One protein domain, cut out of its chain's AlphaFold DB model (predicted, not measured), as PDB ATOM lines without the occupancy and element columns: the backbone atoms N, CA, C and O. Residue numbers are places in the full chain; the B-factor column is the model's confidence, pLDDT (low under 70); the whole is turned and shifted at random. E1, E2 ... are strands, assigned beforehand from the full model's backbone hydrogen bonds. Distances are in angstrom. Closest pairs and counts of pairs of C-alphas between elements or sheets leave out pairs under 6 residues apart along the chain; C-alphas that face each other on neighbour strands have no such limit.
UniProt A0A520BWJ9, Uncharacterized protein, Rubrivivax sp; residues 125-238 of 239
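This is residues 125 to 238 of the 239 residues of an uncharacterized protein of Rubrivivax sp (UniProt A0A520BWJ9). Two four-stranded sheets stand loosely and only partly face to face, E5 and E6 of the first over E7 and E8 of the second, while a two-stranded hairpin arm, E3 and E4, reaches away from E2 and E5 and makes much of the length. The printed part has 114 residues with ten named strands, E1 to E10 in that order, and no named helix: all strand. The sheets run E1 E2 E5 E6, E7 E8 E9 E10 and E3 E4, each antiparallel. The whole is elongated, 55 by 32 by 24 A, and only just loose, close to compact, with a radius of gyration of the C-alphas of 16.1 A.

Begin at E1, residues 127 to 130, which forms a hairpin with E2, residues 133 to 139; look for N 128 and O 135, 2.8 A apart. E2 runs on into E3, residues 142 to 149, at 8 degrees. E3 forms a hairpin with E4, residues 152 to 158, where N 158 and O 142 are 3.2 A apart. Next, E5, residues 162 to 166, is the antiparallel neighbour of E2, with N 136 and O 165 at 2.8 A. E2's pairing is staggered: residues 133 to 136 pair with E1, 136 to 139 with E5. E6, residues 169 to 173, forms a hairpin with E5, with N 173 and O 162 at 2.7 A. E7 to E10, residues 185 to 192, 201 to 208, 211 to 218 and 229 to 237, form a meander, each strand the antiparallel neighbour of the one before; look for N 187 and O 205 at 2.7 A, N 213 and O 206 at 2.7 A, and N 214 and O 234 at 2.8 A. Between the four-stranded sheets, the closest C-alphas of E5 and E7 are those of Met 162 and Asn 186, 7.0 A apart. Both these sheets are strongly twisted.

Find C-alpha 127 at (338.480, 292.090, 404.702), where E1 begins its 9.6 A. E2 covers 19.3 A, E3 19.5 A, E4 17.9 A, E5 13.6 A and E6 13.1 A. E7 starts at C-alpha 185, (355.949, 290.766, 416.114), and covers 21.1 A; E8 covers 23.0 A and E9 22.4 A. E10 bends by 58 degrees at residue 232 and ends at C-alpha 237, (368.319, 298.113, 418.397), after 22.3 A.

The C-alphas farthest apart are those of Asn 150 and Gly 196, 55.9 A. The printed part has no cut. The link from E6 to E7, 11 residues, is long. Confidence is under 70 at residues 125 to 126, 140 to 149, 151 to 161, 175 to 183 and 238; the mean pLDDT of the printed part is 79.7.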
ATOM      1  N   ALA A 125     335.121 288.867 407.198       44.59
ATOM      2  CA  ALA A 125     335.455 289.435 408.505       44.59
ATOM      3  C   ALA A 125     336.934 289.875 408.605       44.59
ATOM      4  O   ALA A 125     337.237 290.804 409.350       44.59
ATOM      5  N   ASN A 126     337.820 289.309 407.774       56.38
ATOM      6  CA  ASN A 126     339.233 289.702 407.645       56.38
ATOM      7  C   ASN A 126     339.482 290.726 406.511       56.38
ATOM      8  O   ASN A 126     340.626 291.065 406.191       56.38
ATOM      9  N   GLY A 127     338.413 291.203 405.860       73.44
ATOM     10  CA  GLY A 127     338.480 292.090 404.702       73.44
ATOM     11  C   GLY A 127     338.385 293.571 405.070       73.44
ATOM     12  O   GLY A 127     337.330 294.061 405.472       73.44
ATOM     13  N   ILE A 128     339.450 294.335 404.838       87.12
ATOM     14  CA  ILE A 128     339.432 295.797 404.949       87.12
ATOM     15  C   ILE A 128     338.893 296.365 403.633       87.12
ATOM     16  O   ILE A 128     339.498 296.202 402.574       87.12
ATOM     17  N   ARG A 129     337.753 297.063 403.666       90.06
ATOM     18  CA  ARG A 129     337.235 297.778 402.487       90.06
ATOM     19  C   ARG A 129     337.590 299.254 402.548       90.06
ATOM     20  O   ARG A 129     337.173 299.963 403.463       90.06
ATOM     21  N   PHE A 130     338.282 299.738 401.522       93.75
ATOM     22  CA  PHE A 130     338.652 301.141 401.409       93.75
ATOM     23  C   PHE A 130     338.541 301.626 399.966       93.75
ATOM     24  O   PHE A 130     339.094 301.031 399.050       93.75
ATOM     25  N   ASN A 131     337.782 302.705 399.770       94.56
ATOM     26  CA  ASN A 131     337.592 303.353 398.471       94.56
ATOM     27  C   ASN A 131     337.195 302.396 397.320       94.56
ATOM     28  O   ASN A 131     337.651 302.536 396.191       94.56
ATOM     29  N   GLY A 132     336.353 301.399 397.615       91.00
ATOM     30  CA  GLY A 132     335.899 300.394 396.644       91.00
ATOM     31  C   GLY A 132     336.862 299.220 396.429       91.00
ATOM     32  O   GLY A 132     336.484 298.251 395.777       91.00
ATOM     33  N   MET A 133     338.062 299.261 397.011       92.56
ATOM     34  CA  MET A 133     339.015 298.155 397.006       92.56
ATOM     35  C   MET A 133     338.849 297.299 398.265       92.56
ATOM     36  O   MET A 133     338.651 297.819 399.367       92.56
ATOM     37  N   ALA A 134     338.910 295.981 398.089       91.69
ATOM     38  CA  ALA A 134     338.986 295.023 399.182       91.69
ATOM     39  C   ALA A 134     340.451 294.633 399.398       91.69
ATOM     40  O   ALA A 134     341.125 294.196 398.465       91.69
ATOM     41  N   TYR A 135     340.909 294.805 400.629       92.00
ATOM     42  CA  TYR A 135     342.209 294.385 401.116       92.00
ATOM     43  C   TYR A 135     342.008 293.239 402.102       92.00
ATOM     44  O   TYR A 135     341.004 293.198 402.813       92.00
ATOM     45  N   ARG A 136     342.970 292.330 402.167       88.25
ATOM     46  CA  ARG A 136     343.013 291.244 403.142       88.25
ATOM     47  C   ARG A 136     344.371 291.240 403.821       88.25
ATOM     48  O   ARG A 136     345.387 291.413 403.146       88.25
ATOM     49  N   LEU A 137     344.364 291.004 405.128       85.12
ATOM     50  CA  LEU A 137     345.560 290.625 405.862       85.12
ATOM     51  C   LEU A 137     345.767 289.116 405.719       85.12
ATOM     52  O   LEU A 137     344.910 288.333 406.116       85.12
ATOM     53  N   ASP A 138     346.871 288.716 405.110       82.69
ATOM     54  CA  ASP A 138     347.302 287.328 405.053       82.69
ATOM     55  C   ASP A 138     348.416 287.136 406.079       82.69
ATOM     56  O   ASP A 138     349.542 287.597 405.883       82.69
ATOM     57  N   VAL A 139     348.070 286.503 407.196       76.56
ATOM     58  CA  VAL A 139     349.014 286.083 408.227       76.56
ATOM     59  C   VAL A 139     349.127 284.579 408.098       76.56
ATOM     60  O   VAL A 139     348.144 283.866 408.279       76.56
ATOM     61  N   LYS A 140     350.312 284.097 407.728       67.88
ATOM     62  CA  LYS A 140     350.573 282.664 407.595       67.88
ATOM     63  C   LYS A 140     351.199 282.149 408.883       67.88
ATOM     64  O   LYS A 140     352.420 282.171 408.923       67.88
ATOM     65  N   PRO A 141     350.443 281.707 409.907       61.16
ATOM     66  CA  PRO A 141     351.057 281.159 411.111       61.16
ATOM     67  C   PRO A 141     352.036 280.054 410.712       61.16
ATOM     68  O   PRO A 141     351.662 279.072 410.068       61.16
ATOM     69  N   THR A 142     353.307 280.248 411.039       57.06
ATOM     70  CA  THR A 142     354.351 279.272 410.754       57.06
ATOM     71  C   THR A 142     354.518 278.460 412.028       57.06
ATOM     72  O   THR A 142     355.212 278.867 412.956       57.06
ATOM     73  N   VAL A 143     353.781 277.350 412.110       57.94
ATOM     74  CA  VAL A 143     353.961 276.355 413.172       57.94
ATOM     75  C   VAL A 143     355.112 275.466 412.731       57.94
ATOM     76  O   VAL A 143     354.944 274.637 411.835       57.94
ATOM     77  N   GLU A 144     356.289 275.658 413.321       58.91
ATOM     78  CA  GLU A 144     357.406 274.745 413.099       58.91
ATOM     79  C   GLU A 144     357.410 273.681 414.200       58.91
ATOM     80  O   GLU A 144     357.331 273.976 415.396       58.91
ATOM     81  N   HIS A 145     357.452 272.414 413.787       58.50
ATOM     82  CA  HIS A 145     357.633 271.305 414.712       58.50
ATOM     83  C   HIS A 145     359.082 271.304 415.193       58.50
ATOM     84  O   HIS A 145     359.982 270.881 414.466       58.50
ATOM     85  N   VAL A 146     359.304 271.738 416.429       62.69
ATOM     86  CA  VAL A 146     360.613 271.622 417.073       62.69
ATOM     87  C   VAL A 146     360.733 270.223 417.693       62.69
ATOM     88  O   VAL A 146     359.751 269.714 418.248       62.69
ATOM     89  N   PRO A 147     361.902 269.555 417.609       64.94
ATOM     90  CA  PRO A 147     362.115 268.284 418.289       64.94
ATOM     91  C   PRO A 147     361.786 268.418 419.777       64.94
ATOM     92  O   PRO A 147     362.247 269.348 420.436       64.94
ATOM     93  N   ALA A 148     360.994 267.484 420.301       67.38
ATOM     94  CA  ALA A 148     360.620 267.471 421.707       67.38
ATOM     95  C   ALA A 148     361.874 267.495 422.598       67.38
ATOM     96  O   ALA A 148     362.716 266.596 422.527       67.38
ATOM     97  N   GLN A 149     361.991 268.504 423.462       65.50
ATOM     98  CA  GLN A 149     362.894 268.451 424.607       65.50
ATOM     99  C   GLN A 149     362.115 267.873 425.792       65.50
ATOM    100  O   GLN A 149     361.093 268.422 426.193       65.50
ATOM    101  N   ASN A 150     362.612 266.775 426.365       71.62
ATOM    102  CA  ASN A 150     362.068 266.142 427.576       71.62
ATOM    103  C   ASN A 150     360.598 265.674 427.465       71.62
ATOM    104  O   ASN A 150     359.791 265.985 428.339       71.62
ATOM    105  N   ASP A 151     360.243 264.940 426.403       67.31
ATOM    106  CA  ASP A 151     358.899 264.360 426.182       67.31
ATOM    107  C   ASP A 151     357.732 265.367 426.122       67.31
ATOM    108  O   ASP A 151     356.563 264.981 426.111       67.31
ATOM    109  N   GLN A 152     358.024 266.667 426.027       52.19
ATOM    110  CA  GLN A 152     357.031 267.697 425.742       52.19
ATOM    111  C   GLN A 152     357.046 267.995 424.238       52.19
ATOM    112  O   GLN A 152     358.105 268.352 423.711       52.19
ATOM    113  N   PRO A 153     355.916 267.866 423.516       50.91
ATOM    114  CA  PRO A 153     355.828 268.407 422.169       50.91
ATOM    115  C   PRO A 153     356.034 269.923 422.254       50.91
ATOM    116  O   PRO A 153     355.207 270.641 422.814       50.91
ATOM    117  N   ALA A 154     357.158 270.401 421.727       55.38
ATOM    118  CA  ALA A 154     357.410 271.823 421.578       55.38
ATOM    119  C   ALA A 154     356.810 272.261 420.239       55.38
ATOM    120  O   ALA A 154     357.234 271.808 419.176       55.38
ATOM    121  N   TYR A 155     355.792 273.112 420.301       53.59
ATOM    122  CA  TYR A 155     355.362 273.907 419.158       53.59
ATOM    123  C   TYR A 155     355.970 275.291 419.335       53.59
ATOM    124  O   TYR A 155     355.748 275.930 420.365       53.59
ATOM    125  N   GLU A 156     356.747 275.740 418.356       53.16
ATOM    126  CA  GLU A 156     357.243 277.111 418.317       53.16
ATOM    127  C   GLU A 156     356.345 277.914 417.381       53.16
ATOM    128  O   GLU A 156     356.259 277.649 416.179       53.16
ATOM    129  N   TRP A 157     355.624 278.871 417.961       50.16
ATOM    130  CA  TRP A 157     354.885 279.863 417.198       50.16
ATOM    131  C   TRP A 157     355.889 280.873 416.663       50.16
ATOM    132  O   TRP A 157     356.382 281.710 417.416       50.16
ATOM    133  N   ARG A 158     356.199 280.796 415.368       55.66
ATOM    134  CA  ARG A 158     357.048 281.802 414.735       55.66
ATOM    135  C   ARG A 158     356.196 282.988 414.324       55.66
ATOM    136  O   ARG A 158     355.151 282.834 413.673       55.66
ATOM    137  N   SER A 159     356.663 284.181 414.683       55.34
ATOM    138  CA  SER A 159     356.116 285.407 414.127       55.34
ATOM    139  C   SER A 159     356.202 285.300 412.607       55.34
ATOM    140  O   SER A 159     357.211 284.914 412.014       55.34
ATOM    141  N   SER A 160     355.055 285.462 411.971       59.81
ATOM    142  CA  SER A 160     354.920 285.121 410.567       59.81
ATOM    143  C   SER A 160     354.951 286.384 409.729       59.81
ATOM    144  O   SER A 160     354.394 287.398 410.164       59.81
ATOM    145  N   PRO A 161     355.554 286.347 408.525       68.56
ATOM    146  CA  PRO A 161     355.483 287.478 407.620       68.56
ATOM    147  C   PRO A 161     354.008 287.808 407.385       68.56
ATOM    148  O   PRO A 161     353.210 286.971 406.949       68.56
ATOM    149  N   MET A 162     353.642 289.036 407.731       81.25
ATOM    150  CA  MET A 162     352.311 289.569 407.512       81.25
ATOM    151  C   MET A 162     352.273 290.107 406.090       81.25
ATOM    152  O   MET A 162     353.179 290.816 405.675       81.25
ATOM    153  N   ALA A 163     351.246 289.800 405.311       88.25
ATOM    154  CA  ALA A 163     351.101 290.373 403.981       88.25
ATOM    155  C   ALA A 163     349.762 291.079 403.826       88.25
ATOM    156  O   ALA A 163     348.734 290.621 404.316       88.25
ATOM    157  N   ILE A 164     349.760 292.176 403.075       91.31
ATOM    158  CA  ILE A 164     348.528 292.789 402.583       91.31
ATOM    159  C   ILE A 164     348.305 292.313 401.154       91.31
ATOM    160  O   ILE A 164     349.223 292.310 400.330       91.31
ATOM    161  N   VAL A 165     347.074 291.903 400.868       92.75
ATOM    162  CA  VAL A 165     346.640 291.385 399.567       92.75
ATOM    163  C   VAL A 165     345.444 292.189 399.071       92.75
ATOM    164  O   VAL A 165     344.535 292.479 399.843       92.75
ATOM    165  N   ALA A 166     345.418 292.527 397.783       93.50
ATOM    166  CA  ALA A 166     344.257 293.115 397.120       93.50
ATOM    167  C   ALA A 166     344.242 292.699 395.643       93.50
ATOM    168  O   ALA A 166     345.124 293.062 394.855       93.50
ATOM    169  N   GLY A 167     343.237 291.907 395.264       91.81
ATOM    170  CA  GLY A 167     343.220 291.229 393.968       91.81
ATOM    171  C   GLY A 167     344.453 290.336 393.802       91.81
ATOM    172  O   GLY A 167     344.743 289.516 394.664       91.81
ATOM    173  N   MET A 168     345.194 290.519 392.708       92.69
ATOM    174  CA  MET A 168     346.427 289.766 392.424       92.69
ATOM    175  C   MET A 168     347.695 290.396 393.022       92.69
ATOM    176  O   MET A 168     348.785 289.863 392.832       92.69
ATOM    177  N   ARG A 169     347.591 291.554 393.687       95.62
ATOM    178  CA  ARG A 169     348.748 292.252 394.264       95.62
ATOM    179  C   ARG A 169     348.962 291.820 395.708       95.62
ATOM    180  O   ARG A 169     347.992 291.637 396.447       95.62
ATOM    181  N   ARG A 170     350.229 291.726 396.109       93.81
ATOM    182  CA  ARG A 170     350.660 291.346 397.459       93.81
ATOM    183  C   ARG A 170     351.867 292.183 397.865       93.81
ATOM    184  O   ARG A 170     352.777 292.354 397.063       93.81
ATOM    185  N   THR A 171     351.888 292.656 399.104       93.50
ATOM    186  CA  THR A 171     353.106 293.175 399.740       93.50
ATOM    187  C   THR A 171     353.291 292.489 401.077       93.50
ATOM    188  O   THR A 171     352.367 292.484 401.887       93.50
ATOM    189  N   GLU A 172     354.470 291.918 401.286       89.62
ATOM    190  CA  GLU A 172     354.917 291.472 402.602       89.62
ATOM    191  C   GLU A 172     355.307 292.691 403.440       89.62
ATOM    192  O   GLU A 172     355.861 293.669 402.937       89.62
ATOM    193  N   ILE A 173     354.921 292.651 404.704       84.44
ATOM    194  CA  ILE A 173     355.017 293.724 405.675       84.44
ATOM    195  C   ILE A 173     355.715 293.171 406.908       84.44
ATOM    196  O   ILE A 173     355.337 292.119 407.426       84.44
ATOM    197  N   GLY A 174     356.664 293.954 407.406       73.00
ATOM    198  CA  GLY A 174     357.484 293.583 408.544       73.00
ATOM    199  C   GLY A 174     358.861 293.111 408.121       73.00
ATOM    200  O   GLY A 174     359.100 292.788 406.956       73.00
ATOM    201  N   GLU A 175     359.772 293.083 409.084       64.06
ATOM    202  CA  GLU A 175     361.033 292.381 408.908       64.06
ATOM    203  C   GLU A 175     360.775 290.893 409.125       64.06
ATOM    204  O   GLU A 175     360.214 290.486 410.142       64.06
ATOM    205  N   SER A 176     361.162 290.071 408.153       52.25
ATOM    206  CA  SER A 176     361.397 288.660 408.415       52.25
ATOM    207  C   SER A 176     362.683 288.587 409.236       52.25
ATOM    208  O   SER A 176     363.773 288.532 408.659       52.25
ATOM    209  N   GLY A 177     362.577 288.674 410.564       50.28
ATOM    210  CA  GLY A 177     363.692 288.339 411.447       50.28
ATOM    211  C   GLY A 177     364.230 286.950 411.096       50.28
ATOM    212  O   GLY A 177     363.529 286.140 410.478       50.28
ATOM    213  N   GLU A 178     365.484 286.658 411.451       46.12
ATOM    214  CA  GLU A 178     366.020 285.296 411.364       46.12
ATOM    215  C   GLU A 178     365.331 284.391 412.397       46.12
ATOM    216  O   GLU A 178     365.900 284.040 413.420       46.12
ATOM    217  N   ALA A 179     364.085 284.044 412.099       47.28
ATOM    218  CA  ALA A 179     363.276 282.891 412.458       47.28
ATOM    219  C   ALA A 179     363.214 282.385 413.921       47.28
ATOM    220  O   ALA A 179     362.392 281.517 414.175       47.28
ATOM    221  N   ASN A 180     363.995 282.860 414.890       47.22
ATOM    222  CA  ASN A 180     364.315 282.044 416.069       47.22
ATOM    223  C   ASN A 180     364.052 282.687 417.439       47.22
ATOM    224  O   ASN A 180     364.538 282.150 418.430       47.22
ATOM    225  N   ASP A 181     363.311 283.792 417.538       57.00
ATOM    226  CA  ASP A 181     362.922 284.322 418.848       57.00
ATOM    227  C   ASP A 181     361.411 284.620 418.912       57.00
ATOM    228  O   ASP A 181     360.834 285.285 418.054       57.00
ATOM    229  N   PHE A 182     360.766 284.105 419.965       59.66
ATOM    230  CA  PHE A 182     359.328 284.235 420.257       59.66
ATOM    231  C   PHE A 182     358.843 285.685 420.430       59.66
ATOM    232  O   PHE A 182     357.638 285.924 420.506       59.66
ATOM    233  N   ASP A 183     359.771 286.638 420.510       67.88
ATOM    234  CA  ASP A 183     359.492 288.049 420.766       67.88
ATOM    235  C   ASP A 183     359.283 288.859 419.481       67.88
ATOM    236  O   ASP A 183     358.986 290.052 419.551       67.88
ATOM    237  N   ASP A 184     359.425 288.233 418.310       74.88
ATOM    238  CA  ASP A 184     359.194 288.915 417.046       74.88
ATOM    239  C   ASP A 184     357.691 289.191 416.837       74.88
ATOM    240  O   ASP A 184     356.833 288.325 417.025       74.88
ATOM    241  N   TYR A 185     357.332 290.402 416.416       76.38
ATOM    242  CA  TYR A 185     355.949 290.766 416.114       76.38
ATOM    243  C   TYR A 185     355.847 291.815 415.013       76.38
ATOM    244  O   TYR A 185     356.727 292.646 414.813       76.38
ATOM    245  N   ASN A 186     354.700 291.809 414.334       79.00
ATOM    246  CA  ASN A 186     354.276 292.865 413.425       79.00
ATOM    247  C   ASN A 186     352.870 293.318 413.818       79.00
ATOM    248  O   ASN A 186     351.945 292.513 413.915       79.00
ATOM    249  N   ARG A 187     352.700 294.618 414.036       80.56
ATOM    250  CA  ARG A 187     351.466 295.229 414.522       80.56
ATOM    251  C   ARG A 187     351.061 296.383 413.623       80.56
ATOM    252  O   ARG A 187     351.784 297.362 413.477       80.56
ATOM    253  N   ILE A 188     349.850 296.322 413.074       85.81
ATOM    254  CA  ILE A 188     349.258 297.493 412.424       85.81
ATOM    255  C   ILE A 188     348.909 298.509 413.508       85.81
ATOM    256  O   ILE A 188     348.038 298.268 414.335       85.81
ATOM    257  N   VAL A 189     349.570 299.659 413.491       87.81
ATOM    258  CA  VAL A 189     349.272 300.768 414.405       87.81
ATOM    259  C   VAL A 189     348.193 301.666 413.819       87.81
ATOM    260  O   VAL A 189     347.332 302.170 414.539       87.81
ATOM    261  N   TRP A 190     348.234 301.869 412.502       92.50
ATOM    262  CA  TRP A 190     347.305 302.737 411.792       92.50
ATOM    263  C   TRP A 190     347.192 302.353 410.315       92.50
ATOM    264  O   TRP A 190     348.149 301.848 409.725       92.50
ATOM    265  N   MET A 191     346.032 302.629 409.713       93.94
ATOM    266  CA  MET A 191     345.806 302.499 408.272       93.94
ATOM    267  C   MET A 191     344.867 303.594 407.742       93.94
ATOM    268  O   MET A 191     343.864 303.934 408.379       93.94
ATOM    269  N   GLY A 192     345.151 304.113 406.551       95.12
ATOM    270  CA  GLY A 192     344.359 305.158 405.896       95.12
ATOM    271  C   GLY A 192     345.062 305.742 404.674       95.12
ATOM    272  O   GLY A 192     346.162 305.334 404.356       95.12
ATOM    273  N   ASP A 193     344.435 306.691 403.987       96.88
ATOM    274  CA  ASP A 193     344.998 307.381 402.813       96.88
ATOM    275  C   ASP A 193     345.735 308.643 403.258       96.88
ATOM    276  O   ASP A 193     345.143 309.723 403.364       96.88
ATOM    277  N   LEU A 194     347.003 308.472 403.621       96.06
ATOM    278  CA  LEU A 194     347.845 309.501 404.215       96.06
ATOM    279  C   LEU A 194     348.258 310.540 403.172       96.06
ATOM    280  O   LEU A 194     348.305 311.732 403.477       96.06
ATOM    281  N   ASP A 195     348.549 310.093 401.948       94.56
ATOM    282  CA  ASP A 195     349.081 310.944 400.881       94.56
ATOM    283  C   ASP A 195     348.047 311.428 399.845       94.56
ATOM    284  O   ASP A 195     348.377 312.223 398.949       94.56
ATOM    285  N   GLY A 196     346.792 311.000 399.986       95.06
ATOM    286  CA  GLY A 196     345.658 311.419 399.170       95.06
ATOM    287  C   GLY A 196     345.576 310.738 397.803       95.06
ATOM    288  O   GLY A 196     344.951 311.297 396.898       95.06
ATOM    289  N   ASP A 197     346.228 309.588 397.600       95.62
ATOM    290  CA  ASP A 197     346.147 308.817 396.351       95.62
ATOM    291  C   ASP A 197     344.889 307.932 396.248       95.62
ATOM    292  O   ASP A 197     344.651 307.310 395.204       95.62
ATOM    293  N   GLY A 198     344.066 307.889 397.299       96.19
ATOM    294  CA  GLY A 198     342.834 307.112 397.349       96.19
ATOM    295  C   GLY A 198     343.026 305.624 397.643       96.19
ATOM    296  O   GLY A 198     342.062 304.867 397.479       96.19
ATOM    297  N   ARG A 199     344.221 305.191 398.053       96.69
ATOM    298  CA  ARG A 199     344.544 303.821 398.474       96.69
ATOM    299  C   ARG A 199     344.999 303.812 399.938       96.69
ATOM    300  O   ARG A 199     345.144 304.855 400.559       96.69
ATOM    301  N   LEU A 200     345.099 302.616 400.521       96.56
ATOM    302  CA  LEU A 200     345.559 302.466 401.900       96.56
ATOM    303  C   LEU A 200     347.077 302.551 402.012       96.56
ATOM    304  O   LEU A 200     347.787 301.795 401.355       96.56
ATOM    305  N   ASP A 201     347.502 303.383 402.951       96.19
ATOM    306  CA  ASP A 201     348.813 303.441 403.577       96.19
ATOM    307  C   ASP A 201     348.734 302.823 404.981       96.19
ATOM    308  O   ASP A 201     347.653 302.701 405.571       96.19
ATOM    309  N   PHE A 202     349.884 302.436 405.531       94.31
ATOM    310  CA  PHE A 202     349.974 301.770 406.828       94.31
ATOM    311  C   PHE A 202     351.115 302.332 407.668       94.31
ATOM    312  O   PHE A 202     352.168 302.708 407.156       94.31
ATOM    313  N   ILE A 203     350.915 302.331 408.981       93.19
ATOM    314  CA  ILE A 203     351.987 302.461 409.965       93.19
ATOM    315  C   ILE A 203     352.049 301.138 410.712       93.19
ATOM    316  O   ILE A 203     351.045 300.700 411.284       93.19
ATOM    317  N   ILE A 204     353.215 300.506 410.672       90.00
ATOM    318  CA  ILE A 204     353.439 299.162 411.195       90.00
ATOM    319  C   ILE A 204     354.536 299.227 412.233       90.00
ATOM    320  O   ILE A 204     355.635 299.680 411.931       90.00
ATOM    321  N   ASP A 205     354.203 298.797 413.434       85.94
ATOM    322  CA  ASP A 205     355.134 298.606 414.530       85.94
ATOM    323  C   ASP A 205     355.658 297.183 414.451       85.94
ATOM    324  O   ASP A 205     354.871 296.236 414.389       85.94
ATOM    325  N   ASN A 206     356.966 297.046 414.373       83.88
ATOM    326  CA  ASN A 206     357.641 295.768 414.325       83.88
ATOM    327  C   ASN A 206     358.582 295.666 415.515       83.88
ATOM    328  O   ASN A 206     359.225 296.636 415.893       83.88
ATOM    329  N   GLY A 207     358.673 294.486 416.099       79.00
ATOM    330  CA  GLY A 207     359.587 294.234 417.194       79.00
ATOM    331  C   GLY A 207     360.137 292.835 417.128       79.00
ATOM    332  O   GLY A 207     359.633 292.003 416.382       79.00
ATOM    333  N   GLY A 208     361.184 292.640 417.902       78.50
ATOM    334  CA  GLY A 208     361.906 291.413 418.130       78.50
ATOM    335  C   GLY A 208     362.723 291.557 419.401       78.50
ATOM    336  O   GLY A 208     362.723 292.602 420.059       78.50
ATOM    337  N   LYS A 209     363.440 290.500 419.759       74.81
ATOM    338  CA  LYS A 209     364.148 290.408 421.044       74.81
ATOM    339  C   LYS A 209     365.061 291.596 421.350       74.81
ATOM    340  O   LYS A 209     365.084 292.085 422.473       74.81
ATOM    341  N   ASN A 210     365.791 292.059 420.338       75.44
ATOM    342  CA  ASN A 210     366.805 293.109 420.457       75.44
ATOM    343  C   ASN A 210     366.599 294.235 419.437       75.44
ATOM    344  O   ASN A 210     367.489 295.051 419.204       75.44
ATOM    345  N   SER A 211     365.442 294.283 418.786       79.06
ATOM    346  CA  SER A 211     365.136 295.319 417.812       79.06
ATOM    347  C   SER A 211     363.661 295.650 417.845       79.06
ATOM    348  O   SER A 211     362.810 294.819 418.130       79.06
ATOM    349  N   GLY A 212     363.343 296.898 417.563       79.88
ATOM    350  CA  GLY A 212     361.968 297.326 417.444       79.88
ATOM    351  C   GLY A 212     361.890 298.638 416.715       79.88
ATOM    352  O   GLY A 212     362.856 299.395 416.650       79.88
ATOM    353  N   GLY A 213     360.756 298.896 416.101       83.94
ATOM    354  CA  GLY A 213     360.681 299.953 415.138       83.94
ATOM    355  C   GLY A 213     359.287 300.235 414.646       83.94
ATOM    356  O   GLY A 213     358.306 299.569 414.954       83.94
ATOM    357  N   LEU A 214     359.218 301.292 413.857       87.12
ATOM    358  CA  LEU A 214     358.008 301.717 413.202       87.12
ATOM    359  C   LEU A 214     358.320 302.028 411.749       87.12
ATOM    360  O   LEU A 214     359.140 302.890 411.422       87.12
ATOM    361  N   CYS A 215     357.606 301.351 410.870       90.50
ATOM    362  CA  CYS A 215     357.695 301.523 409.440       90.50
ATOM    363  C   CYS A 215     356.450 302.230 408.909       90.50
ATOM    364  O   CYS A 215     355.312 301.822 409.155       90.50
ATOM    365  N   LEU A 216     356.680 303.275 408.120       93.38
ATOM    366  CA  LEU A 216     355.664 303.878 407.278       93.38
ATOM    367  C   LEU A 216     355.648 303.137 405.945       93.38
ATOM    368  O   LEU A 216     356.665 303.083 405.256       93.38
ATOM    369  N   TYR A 217     354.478 302.649 405.556       94.69
ATOM    370  CA  TYR A 217     354.217 302.033 404.263       94.69
ATOM    371  C   TYR A 217     353.255 302.906 403.468       94.69
ATOM    372  O   TYR A 217     352.157 303.186 403.942       94.69
ATOM    373  N   LEU A 218     353.641 303.298 402.253       95.69
ATOM    374  CA  LEU A 218     352.770 304.045 401.348       95.69
ATOM    375  C   LEU A 218     352.394 303.227 400.118       95.69
ATOM    376  O   LEU A 218     353.239 302.529 399.549       95.69
ATOM    377  N   SER A 219     351.163 303.380 399.641       96.62
ATOM    378  CA  SER A 219     350.731 302.814 398.363       96.62
ATOM    379  C   SER A 219     351.330 303.532 397.163       96.62
ATOM    380  O   SER A 219     351.563 302.928 396.108       96.62
ATOM    381  N   ARG A 220     351.604 304.832 397.290       94.50
ATOM    382  CA  ARG A 220     352.232 305.606 396.222       94.50
ATOM    383  C   ARG A 220     353.684 305.199 396.033       94.50
ATOM    384  O   ARG A 220     354.495 305.211 396.955       94.50
ATOM    385  N   GLY A 221     354.025 304.904 394.781       92.69
ATOM    386  CA  GLY A 221     355.373 304.498 394.387       92.69
ATOM    387  C   GLY A 221     355.709 303.041 394.715       92.69
ATOM    388  O   GLY A 221     356.884 302.684 394.639       92.69
ATOM    389  N   ALA A 222     354.719 302.218 395.082       95.44
ATOM    390  CA  ALA A 222     354.874 300.764 395.121       95.44
ATOM    391  C   ALA A 222     355.276 300.226 393.735       95.44
ATOM    392  O   ALA A 222     354.863 300.775 392.703       95.44
ATOM    393  N   LYS A 223     356.085 299.162 393.697       95.50
ATOM    394  CA  LYS A 223     356.519 298.550 392.433       95.50
ATOM    395  C   LYS A 223     355.352 297.818 391.752       95.50
ATOM    396  O   LYS A 223     354.356 297.491 392.405       95.50
ATOM    397  N   PRO A 224     355.444 297.518 390.442       95.44
ATOM    398  CA  PRO A 224     354.474 296.647 389.785       95.44
ATOM    399  C   PRO A 224     354.316 295.317 390.539       95.44
ATOM    400  O   PRO A 224     355.304 294.661 390.846       95.44
ATOM    401  N   GLY A 225     353.073 294.930 390.838       95.00
ATOM    402  CA  GLY A 225     352.748 293.710 391.595       95.00
ATOM    403  C   GLY A 225     352.643 293.895 393.116       95.00
ATOM    404  O   GLY A 225     351.886 293.169 393.758       95.00
ATOM    405  N   GLU A 226     353.288 294.914 393.681       96.12
ATOM    406  CA  GLU A 226     353.223 295.247 395.111       96.12
ATOM    407  C   GLU A 226     352.071 296.212 395.395       96.12
ATOM    408  O   GLU A 226     351.664 296.958 394.509       96.12
ATOM    409  N   LEU A 227     351.529 296.224 396.614       96.69
ATOM    410  CA  LEU A 227     350.549 297.204 397.101       96.69
ATOM    411  C   LEU A 227     351.184 298.430 397.741       96.69
ATOM    412  O   LEU A 227     350.644 299.524 397.585       96.69
ATOM    413  N   LEU A 228     352.295 298.230 398.439       96.19
ATOM    414  CA  LEU A 228     352.937 299.218 399.294       96.19
ATOM    415  C   LEU A 228     354.445 299.228 399.044       96.19
ATOM    416  O   LEU A 228     355.021 298.225 398.632       96.19
ATOM    417  N   ARG A 229     355.082 300.351 399.366       94.31
ATOM    418  CA  ARG A 229     356.524 300.465 399.614       94.31
ATOM    419  C   ARG A 229     356.748 300.965 401.035       94.31
ATOM    420  O   ARG A 229     355.920 301.728 401.522       94.31
ATOM    421  N   ALA A 230     357.877 300.620 401.647       92.62
ATOM    422  CA  ALA A 230     358.317 301.161 402.934       92.62
ATOM    423  C   ALA A 230     359.339 302.294 402.714       92.62
ATOM    424  O   ALA A 230     360.541 302.041 402.666       92.62
ATOM    425  N   PRO A 231     358.910 303.548 402.484       89.94
ATOM    426  CA  PRO A 231     359.833 304.663 402.278       89.94
ATOM    427  C   PRO A 231     360.640 305.037 403.521       89.94
ATOM    428  O   PRO A 231     361.619 305.768 403.391       89.94
ATOM    429  N   TYR A 232     360.192 304.620 404.705       89.81
ATOM    430  CA  TYR A 232     360.843 304.950 405.958       89.81
ATOM    431  C   TYR A 232     360.546 303.889 407.014       89.81
ATOM    432  O   TYR A 232     359.384 303.554 407.241       89.81
ATOM    433  N   CYS A 233     361.595 303.431 407.687       87.00
ATOM    434  CA  CYS A 233     361.529 302.610 408.883       87.00
ATOM    435  C   CYS A 233     362.477 303.217 409.908       87.00
ATOM    436  O   CYS A 233     363.649 303.450 409.610       87.00
ATOM    437  N   HIS A 234     361.956 303.497 411.091       85.12
ATOM    438  CA  HIS A 234     362.777 303.778 412.252       85.12
ATOM    439  C   HIS A 234     362.933 302.469 413.011       85.12
ATOM    440  O   HIS A 234     361.926 301.906 413.419       85.12
ATOM    441  N   ILE A 235     364.161 301.980 413.151       81.44
ATOM    442  CA  ILE A 235     364.476 300.738 413.855       81.44
ATOM    443  C   ILE A 235     365.494 301.105 414.924       81.44
ATOM    444  O   ILE A 235     366.594 301.545 414.592       81.44
ATOM    445  N   GLY A 236     365.105 300.948 416.181       74.62
ATOM    446  CA  GLY A 236     366.010 300.958 417.316       74.62
ATOM    447  C   GLY A 236     366.483 299.535 417.594       74.62
ATOM    448  O   GLY A 236     365.705 298.582 417.528       74.62
ATOM    449  N   THR A 237     367.763 299.380 417.908       72.06
ATOM    450  CA  THR A 237     368.319 298.113 418.397       72.06
ATOM    451  C   THR A 237     368.628 298.250 419.881       72.06
ATOM    452  O   THR A 237     369.411 299.120 420.255       72.06
ATOM    453  N   GLY A 238     368.034 297.395 420.710       64.38
ATOM    454  CA  GLY A 238     368.453 297.213 422.099       64.38
ATOM    455  C   GLY A 238     369.673 296.292 422.151       64.38
ATOM    456  O   GLY A 238     369.697 295.274 421.460       64.38
TER     457      GLY A 238